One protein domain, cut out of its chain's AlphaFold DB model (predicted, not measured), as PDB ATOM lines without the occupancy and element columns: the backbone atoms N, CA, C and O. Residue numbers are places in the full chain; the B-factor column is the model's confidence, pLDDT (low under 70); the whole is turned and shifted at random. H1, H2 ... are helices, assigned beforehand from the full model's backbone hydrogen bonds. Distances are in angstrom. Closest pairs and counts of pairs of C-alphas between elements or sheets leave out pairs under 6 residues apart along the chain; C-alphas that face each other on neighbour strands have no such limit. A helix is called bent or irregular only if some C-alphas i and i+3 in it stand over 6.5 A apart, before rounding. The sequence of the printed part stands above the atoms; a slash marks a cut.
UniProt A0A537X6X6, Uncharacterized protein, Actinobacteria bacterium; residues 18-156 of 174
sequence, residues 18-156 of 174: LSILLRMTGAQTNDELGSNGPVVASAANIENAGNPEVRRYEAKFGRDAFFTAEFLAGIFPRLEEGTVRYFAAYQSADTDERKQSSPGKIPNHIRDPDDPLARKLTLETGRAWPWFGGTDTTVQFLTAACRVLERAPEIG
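Overview. This is residues 18 to 156 of the 174 residues of an uncharacterized protein of Actinobacteria bacterium (UniProt A0A537X6X6). A small core of three helices fills one end of a flat model: H3 folds back into H4 as a hairpin, and the longest helix, H6, packs on both, the three centres making a triangle. H2 and H5 sit toward the other end of the longest axis and H1 lies off to the side of the core; long loops make up much of the rest, and residues 46 to 51 stick out. The printed part has 139 residues with seven named helices, H1 to H7 in order along the chain, and no named strand. The class is all helix, though under half of the residues, 65 of 139, are in named elements. The whole is compact, with a radius of gyration of the C-alphas of 15.3 A, and spans 44 by 41 by 19 A.

Arrangement. H1, residues 18 to 25, touches no helix. After a long link comes H2, residues 54 to 57, which is only just irregular: C-alphas 54 and 57 are 7.0 A apart. A tight link leads to H3, residues 62 to 72, and another to H4, residues 77 to 89. H3 and H4 form a helical hairpin and touch, closest at the C-alphas of Ala 69 and Glu 80, 4.7 A apart, with a shallow tilt of 19 degrees, opposite ways. In the stretch after H4, residues 109 to 110 pair antiparallel with residues 60 to 61. H5, residues 116 to 125, is close to H2 but not clearly touching it; their closest C-alphas, of Leu 117 and Arg 56, are 7.4 A apart. H6, residues 137 to 151, touches H3, closest at the C-alphas of Thr 137 and Arg 63, 5.6 A apart, with a shallow tilt of 30 degrees, the same way. H6 also touches H4, closest at the C-alphas of Val 148 and Glu 81, 6.0 A apart, with a steep tilt of 48 degrees, opposite ways. H7, residues 153 to 156, is close to H6 but not clearly touching it; their closest C-alphas, of Gly 156 and Leu 149, are 6.2 A apart. Among the pairs that stay apart are H1 and H3, and H3 and H5. In H1, H3, H4, H5 and H6 every O i to N i+4 pair is within hydrogen-bond range; H2 and H7 are too short for such a pair.

Along the chain. H1 begins at C-alpha 18, (34.047, -29.046, 11.911), and measures 10.6 A from first to last C-alpha. H3 measures 15.2 A, H4 19.0 A and H5 14.0 A. H6 measures 21.1 A, from C-alpha 137 at (42.479, -38.579, -9.751). H7 ends at C-alpha 156, (23.361, -34.993, -15.162).

Size, cuts and confidence. The two C-alphas farthest apart, of Glu 124 and Glu 154, are 45.0 A from each other. The printed part has no cut. The links H1 to H2, H4 to H5 and H5 to H6 are long, with 28, 26 and 11 residues. The mean pLDDT of the printed part is 94.7, and no printed residue is under 70.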
ATOM      1  N   LEU A  18      34.878 -29.840  12.811       94.69
ATOM      2  CA  LEU A  18      34.047 -29.046  11.911       94.69
ATOM      3  C   LEU A  18      34.659 -27.673  11.590       94.69
ATOM      4  O   LEU A  18      34.575 -27.242  10.445       94.69
ATOM      5  N   SER A  19      35.313 -26.997  12.546       94.12
ATOM      6  CA  SER A  19      35.939 -25.694  12.268       94.12
ATOM      7  C   SER A  19      37.097 -25.833  11.281       94.12
ATOM      8  O   SER A  19      37.264 -24.997  10.394       94.12
ATOM      9  N   ILE A  20      37.851 -26.932  11.381       93.88
ATOM     10  CA  ILE A  20      38.906 -27.272  10.424       93.88
ATOM     11  C   ILE A  20      38.320 -27.549   9.039       93.88
ATOM     12  O   ILE A  20      38.821 -27.010   8.055       93.88
ATOM     13  N   LEU A  21      37.237 -28.326   8.947       95.62
ATOM     14  CA  LEU A  21      36.573 -28.607   7.672       95.62
ATOM     15  C   LEU A  21      36.069 -27.326   6.987       95.62
ATOM     16  O   LEU A  21      36.298 -27.126   5.790       95.62
ATOM     17  N   LEU A  22      35.426 -26.432   7.744       95.88
ATOM     18  CA  LEU A  22      34.976 -25.127   7.250       95.88
ATOM     19  C   LEU A  22      36.159 -24.301   6.725       95.88
ATOM     20  O   LEU A  22      36.132 -23.808   5.599       95.88
ATOM     21  N   ARG A  23      37.270 -24.261   7.466       94.38
ATOM     22  CA  ARG A  23      38.496 -23.573   7.042       94.38
ATOM     23  C   ARG A  23      39.118 -24.182   5.783       94.38
ATOM     24  O   ARG A  23      39.532 -23.445   4.892       94.38
ATOM     25  N   MET A  24      39.148 -25.509   5.671       95.88
ATOM     26  CA  MET A  24      39.698 -26.210   4.502       95.88
ATOM     27  C   MET A  24      38.849 -26.016   3.235       95.88
ATOM     28  O   MET A  24      39.373 -26.077   2.119       95.88
ATOM     29  N   THR A  25      37.547 -25.775   3.385       95.75
ATOM     30  CA  THR A  25      36.633 -25.466   2.272       95.75
ATOM     31  C   THR A  25      36.496 -23.967   2.000       95.75
ATOM     32  O   THR A  25      36.032 -23.590   0.927       95.75
ATOM     33  N   GLY A  26      36.908 -23.108   2.936       94.25
ATOM     34  CA  GLY A  26      36.624 -21.672   2.898       94.25
ATOM     35  C   GLY A  26      35.157 -21.333   3.193       94.25
ATOM     36  O   GLY A  26      34.719 -20.227   2.887       94.25
ATOM     37  N   ALA A  27      34.381 -22.273   3.734       95.94
ATOM     38  CA  ALA A  27      33.001 -22.059   4.162       95.94
ATOM     39  C   ALA A  27      32.951 -21.355   5.527       95.94
ATOM     40  O   ALA A  27      33.813 -21.576   6.378       95.94
ATOM     41  N   GLN A  28      31.935 -20.522   5.748       95.25
ATOM     42  CA  GLN A  28      31.664 -19.899   7.049       95.25
ATOM     43  C   GLN A  28      30.679 -20.725   7.879       95.25
ATOM     44  O   GLN A  28      30.726 -20.711   9.109       95.25
ATOM     45  N   THR A  29      29.797 -21.465   7.205       95.44
ATOM     46  CA  THR A  29      28.741 -22.272   7.820       95.44
ATOM     47  C   THR A  29      28.663 -23.663   7.194       95.44
ATOM     48  O   THR A  29      29.145 -23.897   6.085       95.44
ATOM     49  N   ASN A  30      28.034 -24.609   7.893       94.19
ATOM     50  CA  ASN A  30      27.881 -25.982   7.399       94.19
ATOM     51  C   ASN A  30      27.060 -26.042   6.104       94.19
ATOM     52  O   ASN A  30      27.350 -26.859   5.232       94.19
ATOM     53  N   ASP A  31      26.078 -25.152   5.958       93.50
ATOM     54  CA  ASP A  31      25.186 -25.095   4.796       93.50
ATOM     55  C   ASP A  31      25.905 -24.610   3.526       93.50
ATOM     56  O   ASP A  31      25.432 -24.821   2.404       93.50
ATOM     57  N   GLU A  32      27.074 -23.986   3.681       95.62
ATOM     58  CA  GLU A  32      27.934 -23.564   2.576       95.62
ATOM     59  C   GLU A  32      28.857 -24.681   2.072       95.62
ATOM     60  O   GLU A  32      29.433 -24.536   0.990       95.62
ATOM     61  N   LEU A  33      28.995 -25.804   2.794       95.75
ATOM     62  CA  LEU A  33      29.852 -26.916   2.372       95.75
ATOM     63  C   LEU A  33      29.417 -27.437   0.993       95.75
ATOM     64  O   LEU A  33      28.286 -27.876   0.792       95.75
ATOM     65  N   GLY A  34      30.338 -27.358   0.026       91.44
ATOM     66  CA  GLY A  34      30.083 -27.674  -1.383       91.44
ATOM     67  C   GLY A  34      29.732 -26.489  -2.284       91.44
ATOM     68  O   GLY A  34      29.786 -26.618  -3.507       91.44
ATOM     69  N   SER A  35      29.434 -25.319  -1.718       92.62
ATOM     70  CA  SER A  35      29.223 -24.084  -2.493       92.62
ATOM     71  C   SER A  35      30.549 -23.407  -2.851       92.62
ATOM     72  O   SER A  35      30.690 -22.879  -3.949       92.62
ATOM     73  N   ASN A  36      31.551 -23.512  -1.970       90.06
ATOM     74  CA  ASN A  36      32.872 -22.883  -2.139       90.06
ATOM     75  C   ASN A  36      33.913 -23.819  -2.787       90.06
ATOM     76  O   ASN A  36      35.108 -23.527  -2.815       90.06
ATOM     77  N   GLY A  37      33.455 -24.949  -3.331       90.19
ATOM     78  CA  GLY A  37      34.302 -25.964  -3.950       90.19
ATOM     79  C   GLY A  37      34.861 -26.995  -2.954       90.19
ATOM     80  O   GLY A  37      34.315 -27.171  -1.862       90.19
ATOM     81  N   PRO A  38      35.913 -27.731  -3.351       96.69
ATOM     82  CA  PRO A  38      36.466 -28.835  -2.573       96.69
ATOM     83  C   PRO A  38      37.256 -28.360  -1.355       96.69
ATOM     84  O   PRO A  38      37.608 -27.187  -1.243       96.69
ATOM     85  N   VAL A  39      37.636 -29.284  -0.476       97.44
ATOM     86  CA  VAL A  39      38.657 -29.022   0.550       97.44
ATOM     87  C   VAL A  39      40.034 -28.768  -0.085       97.44
ATOM     88  O   VAL A  39      40.359 -29.319  -1.138       97.44
ATOM     89  N   VAL A  40      40.865 -27.922   0.535       97.06
ATOM     90  CA  VAL A  40      42.329 -28.027   0.359       97.06
ATOM     91  C   VAL A  40      42.836 -29.302   1.038       97.06
ATOM     92  O   VAL A  40      42.171 -29.816   1.930       97.06
ATOM     93  N   ALA A  41      44.005 -29.814   0.648       95.44
ATOM     94  CA  ALA A  41      44.540 -31.046   1.240       95.44
ATOM     95  C   ALA A  41      44.913 -30.893   2.723       95.44
ATOM     96  O   ALA A  41      44.786 -31.830   3.505       95.44
ATOM     97  N   SER A  42      45.369 -29.708   3.124       93.31
ATOM     98  CA  SER A  42      45.680 -29.395   4.516       93.31
ATOM     99  C   SER A  42      45.511 -27.904   4.779       93.31
ATOM    100  O   SER A  42      45.564 -27.106   3.845       93.31
ATOM    101  N   ALA A  43      45.338 -27.535   6.044       91.81
ATOM    102  CA  ALA A  43      45.368 -26.157   6.512       91.81
ATOM    103  C   ALA A  43      46.340 -26.060   7.692       91.81
ATOM    104  O   ALA A  43      46.258 -26.861   8.627       91.81
ATOM    105  N   ALA A  44      47.253 -25.087   7.669       91.75
ATOM    106  CA  ALA A  44      48.197 -24.903   8.768       91.75
ATOM    107  C   ALA A  44      47.451 -24.603  10.078       91.75
ATOM    108  O   ALA A  44      46.472 -23.859  10.083       91.75
ATOM    109  N   ASN A  45      47.891 -25.153  11.208       90.12
ATOM    110  CA  ASN A  45      47.423 -24.658  12.506       90.12
ATOM    111  C   ASN A  45      47.899 -23.210  12.720       90.12
ATOM    112  O   ASN A  45      48.815 -22.725  12.048       90.12
ATOM    113  N   ILE A  46      47.274 -22.519  13.670       90.00
ATOM    114  CA  ILE A  46      47.552 -21.105  13.951       90.00
ATOM    115  C   ILE A  46      49.035 -20.899  14.297       90.00
ATOM    116  O   ILE A  46      49.649 -19.936  13.839       90.00
ATOM    117  N   GLU A  47      49.642 -21.831  15.034       92.19
ATOM    118  CA  GLU A  47      51.045 -21.758  15.444       92.19
ATOM    119  C   GLU A  47      52.032 -21.856  14.274       92.19
ATOM    120  O   GLU A  47      53.143 -21.338  14.373       92.19
ATOM    121  N   ASN A  48      51.640 -22.484  13.160       92.31
ATOM    122  CA  ASN A  48      52.469 -22.609  11.962       92.31
ATOM    123  C   ASN A  48      51.919 -21.807  10.766       92.31
ATOM    124  O   ASN A  48      52.344 -22.040   9.635       92.31
ATOM    125  N   ALA A  49      51.037 -20.822  10.981       89.75
ATOM    126  CA  ALA A  49      50.468 -19.996   9.905       89.75
ATOM    127  C   ALA A  49      51.527 -19.209   9.097       89.75
ATOM    128  O   ALA A  49      51.305 -18.851   7.940       89.75
ATOM    129  N   GLY A  50      52.698 -18.950   9.689       89.94
ATOM    130  CA  GLY A  50      53.847 -18.336   9.017       89.94
ATOM    131  C   GLY A  50      54.829 -19.329   8.382       89.94
ATOM    132  O   GLY A  50      55.811 -18.897   7.788       89.94
ATOM    133  N   ASN A  51      54.615 -20.644   8.518       90.19
ATOM    134  CA  ASN A  51      55.566 -21.667   8.084       90.19
ATOM    135  C   ASN A  51      55.264 -22.123   6.640       90.19
ATOM    136  O   ASN A  51      54.312 -22.877   6.425       90.19
ATOM    137  N   PRO A  52      56.071 -21.725   5.636       87.88
ATOM    138  CA  PRO A  52      55.796 -22.046   4.235       87.88
ATOM    139  C   PRO A  52      55.841 -23.552   3.939       87.88
ATOM    140  O   PRO A  52      55.177 -24.015   3.014       87.88
ATOM    141  N   GLU A  53      56.579 -24.336   4.730       87.94
ATOM    142  CA  GLU A  53      56.654 -25.786   4.538       87.94
ATOM    143  C   GLU A  53      55.364 -26.489   4.979       87.94
ATOM    144  O   GLU A  53      54.924 -27.419   4.308       87.94
ATOM    145  N   VAL A  54      54.703 -26.008   6.039       88.50
ATOM    146  CA  VAL A  54      53.387 -26.526   6.467       88.50
ATOM    147  C   VAL A  54      52.302 -26.139   5.465       88.50
ATOM    148  O   VAL A  54      51.426 -26.937   5.138       88.50
ATOM    149  N   ARG A  55      52.403 -24.930   4.912       90.50
ATOM    150  CA  ARG A  55      51.429 -24.379   3.962       90.50
ATOM    151  C   ARG A  55      51.558 -24.935   2.545       90.50
ATOM    152  O   ARG A  55      50.704 -24.686   1.702       90.50
ATOM    153  N   ARG A  56      52.575 -25.764   2.280       90.69
ATOM    154  CA  ARG A  56      52.808 -26.433   0.989       90.69
ATOM    155  C   ARG A  56      51.588 -27.198   0.469       90.69
ATOM    156  O   ARG A  56      51.477 -27.363  -0.746       90.69
ATOM    157  N   TYR A  57      50.711 -27.673   1.350       91.12
ATOM    158  CA  TYR A  57      49.536 -28.476   1.000       91.12
ATOM    159  C   TYR A  57      48.208 -27.701   1.080       91.12
ATOM    160  O   TYR A  57      47.144 -28.297   0.929       91.12
ATOM    161  N   GLU A  58      48.252 -26.372   1.227       93.38
ATOM    162  CA  GLU A  58      47.081 -25.482   1.149       93.38
ATOM    163  C   GLU A  58      46.642 -25.250  -0.311       93.38
ATOM    164  O   GLU A  58      46.492 -24.129  -0.783       93.38
ATOM    165  N   ALA A  59      46.461 -26.335  -1.062       94.62
ATOM    166  CA  ALA A  59      45.999 -26.323  -2.445       94.62
ATOM    167  C   ALA A  59      44.984 -27.450  -2.676       94.62
ATOM    168  O   ALA A  59      44.792 -28.317  -1.817       94.62
ATOM    169  N   LYS A  60      44.305 -27.443  -3.828       96.88
ATOM    170  CA  LYS A  60      43.285 -28.450  -4.147       96.88
ATOM    171  C   LYS A  60      43.957 -29.652  -4.805       96.88
ATOM    172  O   LYS A  60      44.203 -29.656  -6.011       96.88
ATOM    173  N   PHE A  61      44.277 -30.659  -4.002       97.56
ATOM    174  CA  PHE A  61      44.742 -31.954  -4.495       97.56
ATOM    175  C   PHE A  61      43.535 -32.856  -4.718       97.56
ATOM    176  O   PHE A  61      42.717 -33.031  -3.819       97.56
ATOM    177  N   GLY A  62      43.407 -33.402  -5.925       97.56
ATOM    178  CA  GLY A  62      42.221 -34.151  -6.327       97.56
ATOM    179  C   GLY A  62      41.987 -35.377  -5.465       97.56
ATOM    180  O   GLY A  62      40.879 -35.567  -4.979       97.56
ATOM    181  N   ARG A  63      43.040 -36.145  -5.183       96.75
ATOM    182  CA  ARG A  63      42.950 -37.319  -4.312       96.75
ATOM    183  C   ARG A  63      42.388 -36.969  -2.935       96.75
ATOM    184  O   ARG A  63      41.400 -37.550  -2.504       96.75
ATOM    185  N   ASP A  64      43.009 -36.011  -2.263       97.50
ATOM    186  CA  ASP A  64      42.650 -35.575  -0.914       97.50
ATOM    187  C   ASP A  64      41.222 -35.003  -0.878       97.50
ATOM    188  O   ASP A  64      40.444 -35.310   0.030       97.50
ATOM    189  N   ALA A  65      40.846 -34.241  -1.910       98.12
ATOM    190  CA  ALA A  65      39.507 -33.690  -2.062       98.12
ATOM    191  C   ALA A  65      38.438 -34.774  -2.268       98.12
ATOM    192  O   ALA A  65      37.440 -34.770  -1.549       98.12
ATOM    193  N   PHE A  66      38.640 -35.709  -3.203       98.25
ATOM    194  CA  PHE A  66      37.672 -36.773  -3.480       98.25
ATOM    195  C   PHE A  66      37.533 -37.748  -2.314       98.25
ATOM    196  O   PHE A  66      36.406 -38.095  -1.972       98.25
ATOM    197  N   PHE A  67      38.632 -38.134  -1.657       97.56
ATOM    198  CA  PHE A  67      38.545 -38.966  -0.454       97.56
ATOM    199  C   PHE A  67      37.747 -38.272   0.648       97.56
ATOM    200  O   PHE A  67      36.831 -38.865   1.209       97.56
ATOM    201  N   THR A  68      38.060 -37.009   0.944       97.94
ATOM    202  CA  THR A  68      37.346 -36.264   1.990       97.94
ATOM    203  C   THR A  68      35.863 -36.118   1.658       97.94
ATOM    204  O   THR A  68      35.014 -36.335   2.520       97.94
ATOM    205  N   ALA A  69      35.544 -35.788   0.406       97.69
ATOM    206  CA  ALA A  69      34.169 -35.678  -0.057       97.69
ATOM    207  C   ALA A  69      33.408 -37.006   0.053       97.69
ATOM    208  O   ALA A  69      32.277 -37.009   0.524       97.69
ATOM    209  N   GLU A  70      34.034 -38.125  -0.315       97.62
ATOM    210  CA  GLU A  70      33.452 -39.462  -0.196       97.62
ATOM    211  C   GLU A  70      33.157 -39.830   1.261       97.62
ATOM    212  O   GLU A  70      32.034 -40.217   1.583       97.62
ATOM    213  N   PHE A  71      34.130 -39.646   2.160       97.19
ATOM    214  CA  PHE A  71      33.950 -39.932   3.588       97.19
ATOM    215  C   PHE A  71      32.833 -39.102   4.222       97.19
ATOM    216  O   PHE A  71      32.172 -39.559   5.155       97.19
ATOM    217  N   LEU A  72      32.623 -37.884   3.727       96.81
ATOM    218  CA  LEU A  72      31.640 -36.956   4.267       96.81
ATOM    219  C   LEU A  72      30.313 -36.954   3.508       96.81
ATOM    220  O   LEU A  72      29.384 -36.299   3.969       96.81
ATOM    221  N   ALA A  73      30.175 -37.687   2.400       95.88
ATOM    222  CA  ALA A  73      29.001 -37.614   1.530       95.88
ATOM    223  C   ALA A  73      27.684 -37.959   2.249       95.88
ATOM    224  O   ALA A  73      26.641 -37.401   1.916       95.88
ATOM    225  N   GLY A  74      27.724 -38.830   3.265       95.12
ATOM    226  CA  GLY A  74      26.547 -39.173   4.073       95.12
ATOM    227  C   GLY A  74      26.062 -38.056   5.006       95.12
ATOM    228  O   GLY A  74      24.919 -38.093   5.448       95.12
ATOM    229  N   ILE A  75      26.914 -37.069   5.307       95.50
ATOM    230  CA  ILE A  75      26.611 -35.942   6.209       95.50
ATOM    231  C   ILE A  75      26.496 -34.635   5.411       95.50
ATOM    232  O   ILE A  75      25.582 -33.844   5.627       95.50
ATOM    233  N   PHE A  76      27.409 -34.422   4.464       96.38
ATOM    234  CA  PHE A  76      27.532 -33.227   3.634       96.38
ATOM    235  C   PHE A  76      27.541 -33.605   2.139       96.38
ATOM    236  O   PHE A  76      28.558 -33.428   1.468       96.38
ATOM    237  N   PRO A  77      26.431 -34.116   1.571       95.38
ATOM    238  CA  PRO A  77      26.388 -34.597   0.182       95.38
ATOM    239  C   PRO A  77      26.745 -33.516  -0.848       95.38
ATOM    240  O   PRO A  77      27.424 -33.794  -1.840       95.38
ATOM    241  N   ARG A  78      26.382 -32.258  -0.560       95.62
ATOM    242  CA  ARG A  78      26.712 -31.092  -1.392       95.62
ATOM    243  C   ARG A  78      28.219 -30.856  -1.512       95.62
ATOM    244  O   ARG A  78      28.657 -30.316  -2.524       95.62
ATOM    245  N   LEU A  79      29.028 -31.289  -0.536       97.31
ATOM    246  CA  LEU A  79      30.489 -31.207  -0.619       97.31
ATOM    247  C   LEU A  79      31.034 -32.068  -1.765       97.31
ATOM    248  O   LEU A  79      31.920 -31.618  -2.492       97.31
ATOM    249  N   GLU A  80      30.494 -33.274  -1.965       97.19
ATOM    250  CA  GLU A  80      30.892 -34.136  -3.084       97.19
ATOM    251  C   GLU A  80      30.429 -33.553  -4.418       97.19
ATOM    252  O   GLU A  80      31.235 -33.439  -5.338       97.19
ATOM    253  N   GLU A  81      29.191 -33.058  -4.505       95.38
ATOM    254  CA  GLU A  81      28.694 -32.365  -5.701       95.38
ATOM    255  C   GLU A  81      29.564 -31.157  -6.079       95.38
ATOM    256  O   GLU A  81      29.954 -30.993  -7.236       95.38
ATOM    257  N   GLY A  82      29.897 -30.315  -5.096       95.94
ATOM    258  CA  GLY A  82      30.763 -29.154  -5.275       95.94
ATOM    259  C   GLY A  82      32.179 -29.530  -5.693       95.94
ATOM    260  O   GLY A  82      32.767 -28.873  -6.553       95.94
ATOM    261  N   THR A  83      32.710 -30.617  -5.130       97.50
ATOM    262  CA  THR A  83      34.024 -31.163  -5.486       97.50
ATOM    263  C   THR A  83      34.041 -31.648  -6.933       97.50
ATOM    264  O   THR A  83      34.910 -31.236  -7.702       97.50
ATOM    265  N   VAL A  84      33.059 -32.459  -7.339       96.75
ATOM    266  CA  VAL A  84      32.952 -32.951  -8.720       96.75
ATOM    267  C   VAL A  84      32.774 -31.779  -9.692       96.75
ATOM    268  O   VAL A  84      33.520 -31.687 -10.666       96.75
ATOM    269  N   ARG A  85      31.875 -30.824  -9.404       95.50
ATOM    270  CA  ARG A  85      31.668 -29.625 -10.237       95.50
ATOM    271  C   ARG A  85      32.957 -28.826 -10.428       95.50
ATOM    272  O   ARG A  85      33.267 -28.420 -11.545       95.50
ATOM    273  N   TYR A  86      33.711 -28.613  -9.350       97.00
ATOM    274  CA  TYR A  86      34.971 -27.880  -9.397       97.00
ATOM    275  C   TYR A  86      35.994 -28.583 -10.291       97.00
ATOM    276  O   TYR A  86      36.521 -27.969 -11.210       97.00
ATOM    277  N   PHE A  87      36.251 -29.876 -10.076       97.31
ATOM    278  CA  PHE A  87      37.243 -30.611 -10.869       97.31
ATOM    279  C   PHE A  87      36.820 -30.811 -12.331       97.31
ATOM    280  O   PHE A  87      37.683 -30.777 -13.208       97.31
ATOM    281  N   ALA A  88      35.519 -30.939 -12.613       95.62
ATOM    282  CA  ALA A  88      34.993 -30.983 -13.977       95.62
ATOM    283  C   ALA A  88      35.334 -29.706 -14.765       95.62
ATOM    284  O   ALA A  88      35.734 -29.789 -15.925       95.62
ATOM    285  N   ALA A  89      35.265 -28.530 -14.128       95.31
ATOM    286  CA  ALA A  89      35.610 -27.254 -14.763       95.31
ATOM    287  C   ALA A  89      37.095 -27.147 -15.173       95.31
ATOM    288  O   ALA A  89      37.433 -26.344 -16.040       95.31
ATOM    289  N   TYR A  90      37.969 -27.969 -14.586       96.81
ATOM    290  CA  TYR A  90      39.394 -28.040 -14.923       96.81
ATOM    291  C   TYR A  90      39.767 -29.276 -15.753       96.81
ATOM    292  O   TYR A  90      40.958 -29.548 -15.927       96.81
ATOM    293  N   GLN A  91      38.792 -30.038 -16.260       97.06
ATOM    294  CA  GLN A  91      39.086 -31.168 -17.136       97.06
ATOM    295  C   GLN A  91      39.885 -30.694 -18.354       97.06
ATOM    296  O   GLN A  91      39.527 -29.722 -19.026       97.06
ATOM    297  N   SER A  92      40.981 -31.394 -18.642       97.38
ATOM    298  CA  SER A  92      41.835 -31.022 -19.759       97.38
ATOM    299  C   SER A  92      41.126 -31.231 -21.098       97.38
ATOM    300  O   SER A  92      40.478 -32.253 -21.331       97.38
ATOM    301  N   ALA A  93      41.327 -30.274 -22.003       96.31
ATOM    302  CA  ALA A  93      41.035 -30.403 -23.427       96.31
ATOM    303  C   ALA A  93      42.311 -30.401 -24.291       96.31
ATOM    304  O   ALA A  93      42.215 -30.541 -25.506       96.31
ATOM    305  N   ASP A  94      43.482 -30.213 -23.677       96.81
ATOM    306  CA  ASP A  94      44.775 -30.119 -24.348       96.81
ATOM    307  C   ASP A  94      45.675 -31.323 -24.026       96.81
ATOM    308  O   ASP A  94      45.408 -32.116 -23.115       96.81
ATOM    309  N   THR A  95      46.747 -31.441 -24.807       98.25
ATOM    310  CA  THR A  95      47.900 -32.288 -24.503       98.25
ATOM    311  C   THR A  95      49.090 -31.368 -24.264       98.25
ATOM    312  O   THR A  95      49.553 -30.712 -25.194       98.25
ATOM    313  N   ASP A  96      49.571 -31.302 -23.024       97.88
ATOM    314  CA  ASP A  96      50.696 -30.455 -22.619       97.88
ATOM    315  C   ASP A  96      51.589 -31.214 -21.627       97.88
ATOM    316  O   ASP A  96      51.187 -31.528 -20.502       97.88
ATOM    317  N   GLU A  97      52.831 -31.491 -22.028       97.12
ATOM    318  CA  GLU A  97      53.819 -32.195 -21.202       97.12
ATOM    319  C   GLU A  97      54.163 -31.438 -19.912       97.12
ATOM    320  O   GLU A  97      54.364 -32.054 -18.864       97.12
ATOM    321  N   ARG A  98      54.165 -30.099 -19.945       97.00
ATOM    322  CA  ARG A  98      54.480 -29.259 -18.779       97.00
ATOM    323  C   ARG A  98      53.379 -29.280 -17.733       97.00
ATOM    324  O   ARG A  98      53.654 -28.988 -16.570       97.00
ATOM    325  N   LYS A  99      52.147 -29.608 -18.125       97.25
ATOM    326  CA  LYS A  99      51.016 -29.872 -17.220       97.25
ATOM    327  C   LYS A  99      50.842 -31.366 -16.937       97.25
ATOM    328  O   LYS A  99      50.160 -31.724 -15.978       97.25
ATOM    329  N   GLN A 100      51.431 -32.224 -17.773       97.31
ATOM    330  CA  GLN A 100      51.091 -33.641 -17.944       97.31
ATOM    331  C   GLN A 100      49.609 -33.869 -18.271       97.31
ATOM    332  O   GLN A 100      48.992 -34.834 -17.794       97.31
ATOM    333  N   SER A 101      49.023 -32.952 -19.038       97.88
ATOM    334  CA  SER A 101      47.622 -33.005 -19.432       97.88
ATOM    335  C   SER A 101      47.430 -33.837 -20.703       97.88
ATOM    336  O   SER A 101      48.328 -33.981 -21.532       97.88
ATOM    337  N   SER A 102      46.237 -34.405 -20.828       97.38
ATOM    338  CA  SER A 102      45.715 -35.049 -22.033       97.38
ATOM    339  C   SER A 102      44.192 -34.876 -22.034       97.38
ATOM    340  O   SER A 102      43.622 -34.787 -20.939       97.38
ATOM    341  N   PRO A 103      43.503 -34.877 -23.189       97.50
ATOM    342  CA  PRO A 103      42.054 -34.704 -23.233       97.50
ATOM    343  C   PRO A 103      41.309 -35.656 -22.286       97.50
ATOM    344  O   PRO A 103      41.616 -36.846 -22.210       97.50
ATOM    345  N   GLY A 104      40.354 -35.117 -21.528       95.19
ATOM    346  CA  GLY A 104      39.529 -35.857 -20.568       95.19
ATOM    347  C   GLY A 104      40.155 -36.062 -19.182       95.19
ATOM    348  O   GLY A 104      39.451 -36.441 -18.245       95.19
ATOM    349  N   LYS A 105      41.454 -35.787 -19.014       97.44
ATOM    350  CA  LYS A 105      42.152 -35.968 -17.736       97.44
ATOM    351  C   LYS A 105      41.711 -34.925 -16.707       97.44
ATOM    352  O   LYS A 105      41.501 -33.763 -17.048       97.44
ATOM    353  N   ILE A 106      41.618 -35.337 -15.445       98.12
ATOM    354  CA  ILE A 106      41.296 -34.465 -14.309       98.12
ATOM    355  C   ILE A 106      42.599 -34.088 -13.592       98.12
ATOM    356  O   ILE A 106      43.464 -34.954 -13.421       98.12
ATOM    357  N   PRO A 107      42.796 -32.816 -13.199       97.69
ATOM    358  CA  PRO A 107      44.049 -32.397 -12.587       97.69
ATOM    359  C   PRO A 107      44.232 -33.054 -11.223       97.69
ATOM    360  O   PRO A 107      43.330 -33.065 -10.392       97.69
ATOM    361  N   ASN A 108      45.439 -33.549 -10.970       97.62
ATOM    362  CA  ASN A 108      45.827 -34.081  -9.671       97.62
ATOM    363  C   ASN A 108      45.987 -32.970  -8.629       97.62
ATOM    364  O   ASN A 108      45.767 -33.192  -7.443       97.62
ATOM    365  N   HIS A 109      46.379 -31.777  -9.071       94.38
ATOM    366  CA  HIS A 109      46.687 -30.663  -8.195       94.38
ATOM    367  C   HIS A 109      46.390 -29.337  -8.903       94.38
ATOM    368  O   HIS A 109      46.987 -29.011  -9.932       94.38
ATOM    369  N   ILE A 110      45.470 -28.562  -8.332       96.94
ATOM    370  CA  ILE A 110      45.135 -27.205  -8.765       96.94
ATOM    371  C   ILE A 110      45.674 -26.225  -7.724       96.94
ATOM    372  O   ILE A 110      45.371 -26.327  -6.531       96.94
ATOM    373  N   ARG A 111      46.471 -25.271  -8.198       95.06
ATOM    374  CA  ARG A 111      47.074 -24.194  -7.419       95.06
ATOM    375  C   ARG A 111      47.067 -22.920  -8.248       95.06
ATOM    376  O   ARG A 111      47.195 -22.994  -9.469       95.06
ATOM    377  N   ASP A 112      46.932 -21.788  -7.571       93.50
ATOM    378  CA  ASP A 112      47.080 -20.470  -8.178       93.50
ATOM    379  C   ASP A 112      48.494 -20.319  -8.784       93.50
ATOM    380  O   ASP A 112      49.477 -20.523  -8.068       93.50
ATOM    381  N   PRO A 113      48.640 -19.990 -10.081       94.12
ATOM    382  CA  PRO A 113      49.943 -19.718 -10.688       94.12
ATOM    383  C   PRO A 113      50.741 -18.597 -10.005       94.12
ATOM    384  O   PRO A 113      51.970 -18.584 -10.111       94.12
ATOM    385  N   ASP A 114      50.073 -17.681  -9.298       94.56
ATOM    386  CA  ASP A 114      50.702 -16.596  -8.547       94.56
ATOM    387  C   ASP A 114      51.172 -16.998  -7.143       94.56
ATOM    388  O   ASP A 114      51.927 -16.253  -6.509       94.56
ATOM    389  N   ASP A 115      50.811 -18.198  -6.677       92.38
ATOM    390  CA  ASP A 115      51.323 -18.764  -5.433       92.38
ATOM    391  C   ASP A 115      52.870 -18.837  -5.467       92.38
ATOM    392  O   ASP A 115      53.453 -19.330  -6.443       92.38
ATOM    393  N   PRO A 116      53.585 -18.385  -4.417       92.62
ATOM    394  CA  PRO A 116      55.049 -18.380  -4.409       92.62
ATOM    395  C   PRO A 116      55.681 -19.752  -4.670       92.62
ATOM    396  O   PRO A 116      56.716 -19.847  -5.334       92.62
ATOM    397  N   LEU A 117      55.061 -20.828  -4.181       91.62
ATOM    398  CA  LEU A 117      55.515 -22.186  -4.430       91.62
ATOM    399  C   LEU A 117      55.155 -22.647  -5.848       91.62
ATOM    400  O   LEU A 117      55.951 -23.367  -6.449       91.62
ATOM    401  N   ALA A 118      54.012 -22.236  -6.410       94.56
ATOM    402  CA  ALA A 118      53.711 -22.463  -7.828       94.56
ATOM    403  C   ALA A 118      54.772 -21.828  -8.730       94.56
ATOM    404  O   ALA A 118      55.366 -22.533  -9.546       94.56
ATOM    405  N   ARG A 119      55.078 -20.540  -8.519       96.31
ATOM    406  CA  ARG A 119      56.112 -19.797  -9.257       96.31
ATOM    407  C   ARG A 119      57.481 -20.453  -9.129       96.31
ATOM    408  O   ARG A 119      58.146 -20.683 -10.138       96.31
ATOM    409  N   LYS A 120      57.882 -20.812  -7.904       94.50
ATOM    410  CA  LYS A 120      59.138 -21.528  -7.647       94.50
ATOM    411  C   LYS A 120      59.202 -22.841  -8.428       94.50
ATOM    412  O   LYS A 120      60.164 -23.067  -9.153       94.50
ATOM    413  N   LEU A 121      58.170 -23.683  -8.332       93.69
ATOM    414  CA  LEU A 121      58.125 -24.964  -9.043       93.69
ATOM    415  C   LEU A 121      58.136 -24.775 -10.563       93.69
ATOM    416  O   LEU A 121      58.802 -25.535 -11.262       93.69
ATOM    417  N   THR A 122      57.441 -23.766 -11.083       96.75
ATOM    418  CA  THR A 122      57.465 -23.431 -12.510       96.75
ATOM    419  C   THR A 122      58.863 -23.026 -12.972       96.75
ATOM    420  O   THR A 122      59.306 -23.511 -14.011       96.75
ATOM    421  N   LEU A 123      59.579 -22.204 -12.198       97.56
ATOM    422  CA  LEU A 123      60.954 -21.795 -12.506       97.56
ATOM    423  C   LEU A 123      61.944 -22.965 -12.422       97.56
ATOM    424  O   LEU A 123      62.789 -23.113 -13.298       97.56
ATOM    425  N   GLU A 124      61.838 -23.801 -11.388       96.75
ATOM    426  CA  GLU A 124      62.797 -24.883 -11.125       96.75
ATOM    427  C   GLU A 124      62.582 -26.118 -12.010       96.75
ATOM    428  O   GLU A 124      63.538 -26.823 -12.320       96.75
ATOM    429  N   THR A 125      61.336 -26.410 -12.395       95.44
ATOM    430  CA  THR A 125      60.982 -27.685 -13.054       95.44
ATOM    431  C   THR A 125      60.313 -27.520 -14.414       95.44
ATOM    432  O   THR A 125      60.058 -28.510 -15.095       95.44
ATOM    433  N   GLY A 126      59.956 -26.296 -14.806       96.00
ATOM    434  CA  GLY A 126      59.131 -26.054 -15.988       96.00
ATOM    435  C   GLY A 126      57.658 -26.442 -15.813       96.00
ATOM    436  O   GLY A 126      56.873 -26.260 -16.742       96.00
ATOM    437  N   ARG A 127      57.242 -26.930 -14.637       95.12
ATOM    438  CA  ARG A 127      55.846 -27.292 -14.357       95.12
ATOM    439  C   ARG A 127      54.885 -26.135 -14.657       95.12
ATOM    440  O   ARG A 127      55.116 -25.004 -14.233       95.12
ATOM    441  N   ALA A 128      53.793 -26.443 -15.343       95.88
ATOM    442  CA  ALA A 128      52.655 -25.561 -15.566       95.88
ATOM    443  C   ALA A 128      51.432 -26.029 -14.754       95.88
ATOM    444  O   ALA A 128      51.399 -27.149 -14.239       95.88
ATOM    445  N   TRP A 129      50.447 -25.140 -14.625       96.38
ATOM    446  CA  TRP A 129      49.279 -25.313 -13.762       96.38
ATOM    447  C   TRP A 129      47.977 -25.178 -14.574       96.38
ATOM    448  O   TRP A 129      47.939 -24.360 -15.496       96.38
ATOM    449  N   PRO A 130      46.908 -25.936 -14.255       97.19
ATOM    450  CA  PRO A 130      46.849 -27.020 -13.270       97.19
ATOM    451  C   PRO A 130      47.789 -28.185 -13.585       97.19
ATOM    452  O   PRO A 130      48.165 -28.400 -14.734       97.19
ATOM    453  N   TRP A 131      48.166 -28.940 -12.554       97.31
ATOM    454  CA  TRP A 131      49.048 -30.090 -12.694       97.31
ATOM    455  C   TRP A 131      48.245 -31.390 -12.740       97.31
ATOM    456  O   TRP A 131      47.505 -31.724 -11.813       97.31
ATOM    457  N   PHE A 132      48.432 -32.165 -13.804       97.81
ATOM    458  CA  PHE A 132      47.707 -33.403 -14.085       97.81
ATOM    459  C   PHE A 132      48.556 -34.652 -13.823       97.81
ATOM    460  O   PHE A 132      48.134 -35.750 -14.160       97.81
ATOM    461  N   GLY A 133      49.740 -34.539 -13.218       93.31
ATOM    462  CA  GLY A 133      50.691 -35.655 -13.089       93.31
ATOM    463  C   GLY A 133      50.329 -36.782 -12.111       93.31
ATOM    464  O   GLY A 133      51.222 -37.474 -11.637       93.31
ATOM    465  N   GLY A 134      49.046 -36.966 -11.796       88.12
ATOM    466  CA  GLY A 134      48.518 -38.124 -11.076       88.12
ATOM    467  C   GLY A 134      47.743 -39.051 -12.013       88.12
ATOM    468  O   GLY A 134      47.210 -38.620 -13.038       88.12
ATOM    469  N   THR A 135      47.693 -40.334 -11.670       89.88
ATOM    470  CA  THR A 135      46.996 -41.373 -12.449       89.88
ATOM    471  C   THR A 135      45.644 -41.755 -11.852       89.88
ATOM    472  O   THR A 135      44.763 -42.215 -12.569       89.88
ATOM    473  N   ASP A 136      45.464 -41.542 -10.553       95.75
ATOM    474  CA  ASP A 136      44.300 -41.956  -9.773       95.75
ATOM    475  C   ASP A 136      43.147 -40.947  -9.816       95.75
ATOM    476  O   ASP A 136      41.979 -41.333  -9.800       95.75
ATOM    477  N   THR A 137      43.461 -39.655  -9.922       97.38
ATOM    478  CA  THR A 137      42.479 -38.579  -9.751       97.38
ATOM    479  C   THR A 137      41.339 -38.629 -10.771       97.38
ATOM    480  O   THR A 137      40.188 -38.391 -10.414       97.38
ATOM    481  N   THR A 138      41.618 -38.986 -12.028       97.25
ATOM    482  CA  THR A 138      40.565 -39.148 -13.047       97.25
ATOM    483  C   THR A 138      39.606 -40.282 -12.688       97.25
ATOM    484  O   THR A 138      38.399 -40.129 -12.837       97.25
ATOM    485  N   VAL A 139      40.118 -41.407 -12.179       97.12
ATOM    486  CA  VAL A 139      39.277 -42.543 -11.775       97.12
ATOM    487  C   VAL A 139      38.423 -42.164 -10.566       97.12
ATOM    488  O   VAL A 139      37.222 -42.405 -10.570       97.12
ATOM    489  N   GLN A 140      39.016 -41.493  -9.578       98.00
ATOM    490  CA  GLN A 140      38.299 -41.005  -8.397       98.00
ATOM    491  C   GLN A 140      37.197 -40.007  -8.755       98.00
ATOM    492  O   GLN A 140      36.093 -40.104  -8.223       98.00
ATOM    493  N   PHE A 141      37.468 -39.097  -9.694       97.94
ATOM    494  CA  PHE A 141      36.457 -38.195 -10.233       97.94
ATOM    495  C   PHE A 141      35.287 -38.962 -10.848       97.94
ATOM    496  O   PHE A 141      34.144 -38.640 -10.546       97.94
ATOM    497  N   LEU A 142      35.548 -39.981 -11.676       96.94
ATOM    498  CA  LEU A 142      34.486 -40.775 -12.300       96.94
ATOM    499  C   LEU A 142      33.641 -41.503 -11.252       96.94
ATOM    500  O   LEU A 142      32.417 -41.472 -11.333       96.94
ATOM    501  N   THR A 143      34.267 -42.106 -10.238       97.56
ATOM    502  CA  THR A 143      33.533 -42.763  -9.147       97.56
ATOM    503  C   THR A 143      32.670 -41.767  -8.369       97.56
ATOM    504  O   THR A 143      31.492 -42.034  -8.135       97.56
ATOM    505  N   ALA A 144      33.218 -40.602  -8.014       97.31
ATOM    506  CA  ALA A 144      32.471 -39.552  -7.327       97.31
ATOM    507  C   ALA A 144      31.324 -39.003  -8.191       97.31
ATOM    508  O   ALA A 144      30.215 -38.826  -7.697       97.31
ATOM    509  N   ALA A 145      31.561 -38.793  -9.490       96.12
ATOM    510  CA  ALA A 145      30.542 -38.355 -10.436       96.12
ATOM    511  C   ALA A 145      29.393 -39.368 -10.535       96.12
ATOM    512  O   ALA A 145      28.238 -38.958 -10.469       96.12
ATOM    513  N   CYS A 146      29.682 -40.673 -10.609       95.81
ATOM    514  CA  CYS A 146      28.648 -41.711 -10.579       95.81
ATOM    515  C   CYS A 146      27.799 -41.626  -9.307       95.81
ATOM    516  O   CYS A 146      26.580 -41.533  -9.403       95.81
ATOM    517  N   ARG A 147      28.422 -41.560  -8.122       95.75
ATOM    518  CA  ARG A 147      27.686 -41.445  -6.849       95.75
ATOM    519  C   ARG A 147      26.834 -40.180  -6.775       95.75
ATOM    520  O   ARG A 147      25.718 -40.205  -6.262       95.75
ATOM    521  N   VAL A 148      27.362 -39.067  -7.274       95.12
ATOM    522  CA  VAL A 148      26.655 -37.786  -7.339       95.12
ATOM    523  C   VAL A 148      25.435 -37.887  -8.267       95.12
ATOM    524  O   VAL A 148      24.348 -37.476  -7.873       95.12
ATOM    525  N   LEU A 149      25.577 -38.503  -9.442       93.81
ATOM    526  CA  LEU A 149      24.478 -38.733 -10.389       93.81
ATOM    527  C   LEU A 149      23.436 -39.733  -9.880       93.81
ATOM    528  O   LEU A 149      22.253 -39.567 -10.153       93.81
ATOM    529  N   GLU A 150      23.851 -40.756  -9.136       93.69
ATOM    530  CA  GLU A 150      22.933 -41.713  -8.513       93.69
ATOM    531  C   GLU A 150      22.040 -41.043  -7.462       93.69
ATOM    532  O   GLU A 150      20.862 -41.381  -7.348       93.69
ATOM    533  N   ARG A 151      22.580 -40.080  -6.703       92.56
ATOM    534  CA  ARG A 151      21.817 -39.343  -5.682       92.56
ATOM    535  C   ARG A 151      20.975 -38.203  -6.249       92.56
ATOM    536  O   ARG A 151      19.930 -37.905  -5.680       92.56
ATOM    537  N   ALA A 152      21.447 -37.561  -7.313       87.56
ATOM    538  CA  ALA A 152      20.869 -36.341  -7.871       87.56
ATOM    539  C   ALA A 152      20.901 -36.384  -9.412       87.56
ATOM    540  O   ALA A 152      21.649 -35.636 -10.037       87.56
ATOM    541  N   PRO A 153      20.145 -37.278 -10.071       86.19
ATOM    542  CA  PRO A 153      20.236 -37.501 -11.519       86.19
ATOM    543  C   PRO A 153      19.926 -36.254 -12.363       86.19
ATOM    544  O   PRO A 153      20.423 -36.119 -13.483       86.19
ATOM    545  N   GLU A 154      19.152 -35.309 -11.831       85.00
ATOM    546  CA  GLU A 154      18.794 -34.047 -12.478       85.00
ATOM    547  C   GLU A 154      20.001 -33.156 -12.805       85.00
ATOM    548  O   GLU A 154      19.958 -32.383 -13.764       85.00
ATOM    549  N   ILE A 155      21.111 -33.292 -12.073       80.00
ATOM    550  CA  ILE A 155      22.338 -32.530 -12.354       80.00
ATOM    551  C   ILE A 155      23.136 -33.132 -13.523       80.00
ATOM    552  O   ILE A 155      24.113 -32.534 -13.975       80.00
ATOM    553  N   GLY A 156      22.721 -34.292 -14.047       70.31
ATOM    554  CA  GLY A 156      23.361 -34.993 -15.162       70.31
ATOM    555  C   GLY A 156      23.492 -34.173 -16.438       70.31
ATOM    556  O   GLY A 156      24.457 -34.355 -17.179       70.31
TER     557      GLY A 156